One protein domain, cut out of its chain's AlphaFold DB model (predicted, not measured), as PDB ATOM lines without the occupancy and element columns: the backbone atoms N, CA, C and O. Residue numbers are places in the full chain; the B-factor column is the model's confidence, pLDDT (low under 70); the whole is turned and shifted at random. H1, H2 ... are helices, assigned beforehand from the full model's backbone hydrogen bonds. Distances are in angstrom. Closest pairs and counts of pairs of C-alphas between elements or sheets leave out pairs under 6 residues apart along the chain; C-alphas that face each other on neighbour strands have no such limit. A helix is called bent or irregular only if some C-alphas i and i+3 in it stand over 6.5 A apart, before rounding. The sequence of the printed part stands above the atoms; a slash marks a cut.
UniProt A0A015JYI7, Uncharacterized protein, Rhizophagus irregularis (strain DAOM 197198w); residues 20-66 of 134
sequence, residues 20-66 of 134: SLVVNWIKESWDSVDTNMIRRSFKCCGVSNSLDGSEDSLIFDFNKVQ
ATOM      1  N   SER A  20     196.776 220.931 242.503       93.81
ATOM      2  CA  SER A  20     195.856 221.483 243.502       93.81
ATOM      3  C   SER A  20     194.592 222.076 242.873       93.81
ATOM      4  O   SER A  20     193.501 221.883 243.402       93.81
ATOM      5  N   LEU A  21     194.717 222.758 241.728       90.94
ATOM      6  CA  LEU A  21     193.565 223.312 241.015       90.94
ATOM      7  C   LEU A  21     192.663 222.201 240.460       90.94
ATOM      8  O   LEU A  21     191.448 222.269 240.609       90.94
ATOM      9  N   VAL A  22     193.260 221.153 239.882       93.00
ATOM     10  CA  VAL A  22     192.514 219.989 239.377       93.00
ATOM     11  C   VAL A  22     191.774 219.271 240.509       93.00
ATOM     12  O   VAL A  22     190.600 218.945 240.361       93.00
ATOM     13  N   VAL A  23     192.423 219.068 241.659       95.75
ATOM     14  CA  VAL A  23     191.799 218.439 242.836       95.75
ATOM     15  C   VAL A  23     190.623 219.267 243.350       95.75
ATOM     16  O   VAL A  23     189.582 218.700 243.673       95.75
ATOM     17  N   ASN A  24     190.742 220.598 243.370       94.38
ATOM     18  CA  ASN A  24     189.631 221.467 243.754       94.38
ATOM     19  C   ASN A  24     188.441 221.321 242.801       94.38
ATOM     20  O   ASN A  24     187.316 221.194 243.271       94.38
ATOM     21  N   TRP A  25     188.670 221.253 241.485       93.94
ATOM     22  CA  TRP A  25     187.588 221.013 240.524       93.94
ATOM     23  C   TRP A  25     186.905 219.666 240.735       93.94
ATOM     24  O   TRP A  25     185.679 219.592 240.677       93.94
ATOM     25  N   ILE A  26     187.677 218.608 240.993       95.56
ATOM     26  CA  ILE A  26     187.127 217.279 241.283       95.56
ATOM     27  C   ILE A  26     186.264 217.343 242.542       95.56
ATOM     28  O   ILE A  26     185.122 216.892 242.521       95.56
ATOM     29  N   LYS A  27     186.783 217.947 243.616       95.94
ATOM     30  CA  LYS A  27     186.062 218.101 244.881       95.94
ATOM     31  C   LYS A  27     184.756 218.870 244.695       95.94
ATOM     32  O   LYS A  27     183.707 218.365 245.063       95.94
ATOM     33  N   GLU A  28     184.810 220.053 244.090       95.56
ATOM     34  CA  GLU A  28     183.625 220.883 243.854       95.56
ATOM     35  C   GLU A  28     182.596 220.175 242.970       95.56
ATOM     36  O   GLU A  28     181.394 220.284 243.206       95.56
ATOM     37  N   SER A  29     183.059 219.412 241.975       94.75
ATOM     38  CA  SER A  29     182.178 218.605 241.134       94.75
ATOM     39  C   SER A  29     181.458 217.546 241.963       94.75
ATOM     40  O   SER A  29     180.238 217.461 241.881       94.75
ATOM     41  N   TRP A  30     182.171 216.791 242.800       95.38
ATOM     42  CA  TRP A  30     181.555 215.790 243.675       95.38
ATOM     43  C   TRP A  30     180.630 216.400 244.729       95.38
ATOM     44  O   TRP A  30     179.536 215.879 244.928       95.38
ATOM     45  N   ASP A  31     181.020 217.520 245.340       95.69
ATOM     46  CA  ASP A  31     180.205 218.239 246.328       95.69
ATOM     47  C   ASP A  31     178.893 218.769 245.714       95.69
ATOM     48  O   ASP A  31     177.897 218.937 246.417       95.69
ATOM     49  N   SER A  32     178.868 219.019 244.398       95.81
ATOM     50  CA  SER A  32     177.664 219.462 243.683       95.81
ATOM     51  C   SER A  32     176.660 218.339 243.382       95.81
ATOM     52  O   SER A  32     175.503 218.619 243.062       95.81
ATOM     53  N   VAL A  33     177.078 217.073 243.474       95.25
ATOM     54  CA  VAL A  33     176.226 215.917 243.178       95.25
ATOM     55  C   VAL A  33     175.353 215.585 244.390       95.25
ATOM     56  O   VAL A  33     175.846 215.346 245.489       95.25
ATOM     57  N   ASP A  34     174.036 215.505 244.180       96.94
ATOM     58  CA  ASP A  34     173.098 215.124 245.241       96.94
ATOM     59  C   ASP A  34     173.388 213.711 245.777       96.94
ATOM     60  O   ASP A  34     173.477 212.731 245.032       96.94
ATOM     61  N   THR A  35     173.475 213.581 247.100       96.38
ATOM     62  CA  THR A  35     173.797 212.306 247.749       96.38
ATOM     63  C   THR A  35     172.747 211.228 247.476       96.38
ATOM     64  O   THR A  35     173.093 210.049 247.401       96.38
ATOM     65  N   ASN A  36     171.467 211.576 247.296       95.25
ATOM     66  CA  ASN A  36     170.451 210.583 246.942       95.25
ATOM     67  C   ASN A  36     170.630 210.092 245.508       95.25
ATOM     68  O   ASN A  36     170.382 208.915 245.251       95.25
ATOM     69  N   MET A  37     171.093 210.945 244.589       95.25
ATOM     70  CA  MET A  37     171.472 210.526 243.239       95.25
ATOM     71  C   MET A  37     172.615 209.508 243.272       95.25
ATOM     72  O   MET A  37     172.505 208.467 242.628       95.25
ATOM     73  N   ILE A  38     173.646 209.746 244.089       95.50
ATOM     74  CA  ILE A  38     174.734 208.778 244.303       95.50
ATOM     75  C   ILE A  38     174.173 207.479 244.894       95.50
ATOM     76  O   ILE A  38     174.363 206.404 244.345       95.50
ATOM     77  N   ARG A  39     173.390 207.533 245.974       94.69
ATOM     78  CA  ARG A  39     172.820 206.312 246.581       94.69
ATOM     79  C   ARG A  39     171.957 205.515 245.602       94.69
ATOM     80  O   ARG A  39     171.997 204.288 245.607       94.69
ATOM     81  N   ARG A  40     171.178 206.197 244.761       94.00
ATOM     82  CA  ARG A  40     170.365 205.557 243.720       94.00
ATOM     83  C   ARG A  40     171.222 204.907 242.645       94.00
ATOM     84  O   ARG A  40     170.868 203.812 242.229       94.00
ATOM     85  N   SER A  41     172.328 205.522 242.218       94.88
ATOM     86  CA  SER A  41     173.203 204.908 241.213       94.88
ATOM     87  C   SER A  41     173.838 203.621 241.735       94.88
ATOM     88  O   SER A  41     173.821 202.618 241.032       94.88
ATOM     89  N   PHE A  42     174.279 203.594 242.995       95.69
ATOM     90  CA  PHE A  42     174.812 202.375 243.613       95.69
ATOM     91  C   PHE A  42     173.770 201.251 243.681       95.69
ATOM     92  O   PHE A  42     174.103 200.107 243.381       95.69
ATOM     93  N   LYS A  43     172.508 201.570 244.007       94.56
ATOM     94  CA  LYS A  43     171.408 200.589 243.973       94.56
ATOM     95  C   LYS A  43     171.038 200.139 242.558       94.56
ATOM     96  O   LYS A  43     170.728 198.976 242.332       94.56
ATOM     97  N   CYS A  44     171.081 201.058 241.599       94.06
ATOM     98  CA  CYS A  44     170.839 200.771 240.187       94.06
ATOM     99  C   CYS A  44     171.896 199.810 239.625       94.06
ATOM    100  O   CYS A  44     171.582 198.907 238.857       94.06
ATOM    101  N   CYS A  45     173.148 199.961 240.061       94.62
ATOM    102  CA  CYS A  45     174.260 199.095 239.681       94.62
ATOM    103  C   CYS A  45     174.365 197.802 240.510       94.62
ATOM    104  O   CYS A  45     175.326 197.061 240.321       94.62
ATOM    105  N   GLY A  46     173.442 197.526 241.438       93.31
ATOM    106  CA  GLY A  46     173.491 196.304 242.250       93.31
ATOM    107  C   GLY A  46     174.521 196.320 243.390       93.31
ATOM    108  O   GLY A  46     174.730 195.298 244.034       93.31
ATOM    109  N   VAL A  47     175.204 197.444 243.641       95.50
ATOM    110  CA  VAL A  47     176.360 197.505 244.559       95.50
ATOM    111  C   VAL A  47     175.931 197.583 246.023       95.50
ATOM    112  O   VAL A  47     176.572 197.000 246.891       95.50
ATOM    113  N   SER A  48     174.867 198.333 246.314       96.00
ATOM    114  CA  SER A  48     174.398 198.581 247.685       96.00
ATOM    115  C   SER A  48     172.991 198.033 247.933       96.00
ATOM    116  O   SER A  48     172.241 198.619 248.719       96.00
ATOM    117  N   ASN A  49     172.599 196.996 247.195       96.00
ATOM    118  CA  ASN A  49     171.283 196.373 247.300       96.00
ATOM    119  C   ASN A  49     171.267 195.378 248.459       96.00
ATOM    120  O   ASN A  49     172.285 194.786 248.823       96.00
ATOM    121  N   SER A  50     170.090 195.202 249.044       94.06
ATOM    122  CA  SER A  50     169.866 194.217 250.098       94.06
ATOM    123  C   SER A  50     169.981 192.789 249.551       94.06
ATOM    124  O   SER A  50     169.443 192.473 248.493       94.06
ATOM    125  N   LEU A  51     170.668 191.908 250.286       93.69
ATOM    126  CA  LEU A  51     170.894 190.510 249.881       93.69
ATOM    127  C   LEU A  51     169.632 189.635 249.935       93.69
ATOM    128  O   LEU A  51     169.651 188.496 249.481       93.69
ATOM    129  N   ASP A  52     168.551 190.142 250.524       95.25
ATOM    130  CA  ASP A  52     167.264 189.454 250.626       95.25
ATOM    131  C   ASP A  52     166.421 189.552 249.341       95.25
ATOM    132  O   ASP A  52     165.314 189.016 249.293       95.25
ATOM    133  N   GLY A  53     166.925 190.238 248.310       92.38
ATOM    134  CA  GLY A  53     166.261 190.412 247.016       92.38
ATOM    135  C   GLY A  53     165.124 191.439 247.025       92.38
ATOM    136  O   GLY A  53     164.490 191.683 245.998       92.38
ATOM    137  N   SER A  54     164.858 192.093 248.163       94.69
ATOM    138  CA  SER A  54     163.783 193.093 248.283       94.69
ATOM    139  C   SER A  54     163.997 194.318 247.381       94.69
ATOM    140  O   SER A  54     163.044 195.005 247.004       94.69
ATOM    141  N   GLU A  55     165.248 194.570 246.996       94.62
ATOM    142  CA  GLU A  55     165.681 195.718 246.204       94.62
ATOM    143  C   GLU A  55     166.123 195.346 244.780       94.62
ATOM    144  O   GLU A  55     166.624 196.211 244.062       94.62
ATOM    145  N   ASP A  56     165.909 194.103 244.333       92.44
ATOM    146  CA  ASP A  56     166.309 193.649 242.989       92.44
ATOM    147  C   ASP A  56     165.561 194.404 241.884       92.44
ATOM    148  O   ASP A  56     166.093 194.657 240.806       92.44
ATOM    149  N   SER A  57     164.344 194.865 242.184       92.31
ATOM    150  CA  SER A  57     163.551 195.712 241.283       92.31
ATOM    151  C   SER A  57     164.178 197.081 240.991       92.31
ATOM    152  O   SER A  57     163.775 197.738 240.030       92.31
ATOM    153  N   LEU A  58     165.138 197.524 241.814       92.25
ATOM    154  CA  LEU A  58     165.851 198.792 241.645       92.25
ATOM    155  C   LEU A  58     167.077 198.665 240.735       92.25
ATOM    156  O   LEU A  58     167.618 199.694 240.333       92.25
ATOM    157  N   ILE A  59     167.524 197.441 240.437       95.00
ATOM    158  CA  ILE A  59     168.672 197.180 239.567       95.00
ATOM    159  C   ILE A  59     168.301 197.544 238.125       95.00
ATOM    160  O   ILE A  59     167.165 197.354 237.684       95.00
ATOM    161  N   PHE A  60     169.263 198.100 237.389       92.38
ATOM    162  CA  PHE A  60     169.072 198.500 236.003       92.38
ATOM    163  C   PHE A  60     168.633 197.322 235.124       92.38
ATOM    164  O   PHE A  60     169.321 196.305 235.042       92.38
ATOM    165  N   ASP A  61     167.511 197.487 234.422       89.81
ATOM    166  CA  ASP A  61     166.949 196.478 233.523       89.81
ATOM    167  C   ASP A  61     167.121 196.909 232.062       89.81
ATOM    168  O   ASP A  61     166.426 197.802 231.569       89.81
ATOM    169  N   PHE A  62     168.044 196.250 231.360       83.88
ATOM    170  CA  PHE A  62     168.357 196.521 229.954       83.88
ATOM    171  C   PHE A  62     167.179 196.256 229.007       83.88
ATOM    172  O   PHE A  62     167.109 196.868 227.941       83.88
ATOM    173  N   ASN A  63     166.230 195.392 229.380       84.31
ATOM    174  CA  ASN A  63     165.086 195.071 228.525       84.31
ATOM    175  C   ASN A  63     164.093 196.238 228.458       84.31
ATOM    176  O   ASN A  63     163.535 196.513 227.399       84.31
ATOM    177  N   LYS A  64     163.950 196.997 229.553       76.31
ATOM    178  CA  LYS A  64     163.111 198.211 229.607       76.31
ATOM    179  C   LYS A  64     163.674 199.369 228.785       76.31
ATOM    180  O   LYS A  64     162.946 200.293 228.441       76.31
ATOM    181  N   VAL A  65     164.965 199.335 228.452       71.75
ATOM    182  CA  VAL A  65     165.615 200.381 227.648       71.75
ATOM    183  C   VAL A  65     165.168 200.319 226.185       71.75
ATOM    184  O   VAL A  65     165.113 201.355 225.522       71.75
ATOM    185  N   GLN A  66     164.796 199.136 225.678       62.53
ATOM    186  CA  GLN A  66     164.337 198.994 224.292       62.53
ATOM    187  C   GLN A  66     162.997 199.699 224.028       62.53
ATOM    188  O   GLN A  66     162.784 200.177 222.917       62.53
TER     189      GLN A  66
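AT A GLANCE: This is residues 20 to 66 of the 134 residues of an uncharacterized protein of Rhizophagus irregularis (strain DAOM 197198w) (UniProt A0A015JYI7). Two helices, H1 and H2, follow one another as a wide open V, and beyond H2 a long looped stretch, residues 45 to 61, leads away to the short helix H3. No helix touches another, and residues 20 to 29 of H1 stick out as an arm. The 47 printed residues hold three named helices and no named strand, an all-helix class; the whole is extended, radius of gyration of the C-alphas 14.9 A, spanning 42 by 28 by 14 A.

IN THESE COORDINATES: Find C-alpha 20 at (195.856, 221.483, 243.502); from there H1 runs 16.2 A to residue 31. H2, residues 35 to 44, covers 14.1 A. H3, residues 62 to 66, ends at C-alpha 66, (164.337, 198.994, 224.292).

HOW THE PARTS SIT: H1 and H2 are apart, with a tight link of 3 residues. H2 and H3 are apart, as are H1 and H3. In H1 and H2 every O i to N i+4 pair is within hydrogen-bond range; in H3 0 of 1 is, beside 2 of 2 O i to N i+3 pairs.

THE WHOLE: Look from Leu 21 to Asp 52 for the farthest C-alphas, 43.9 A apart. The link from H2 to H3 is long, 17 residues. The printed part has no cut; residue 66 is under pLDDT 70.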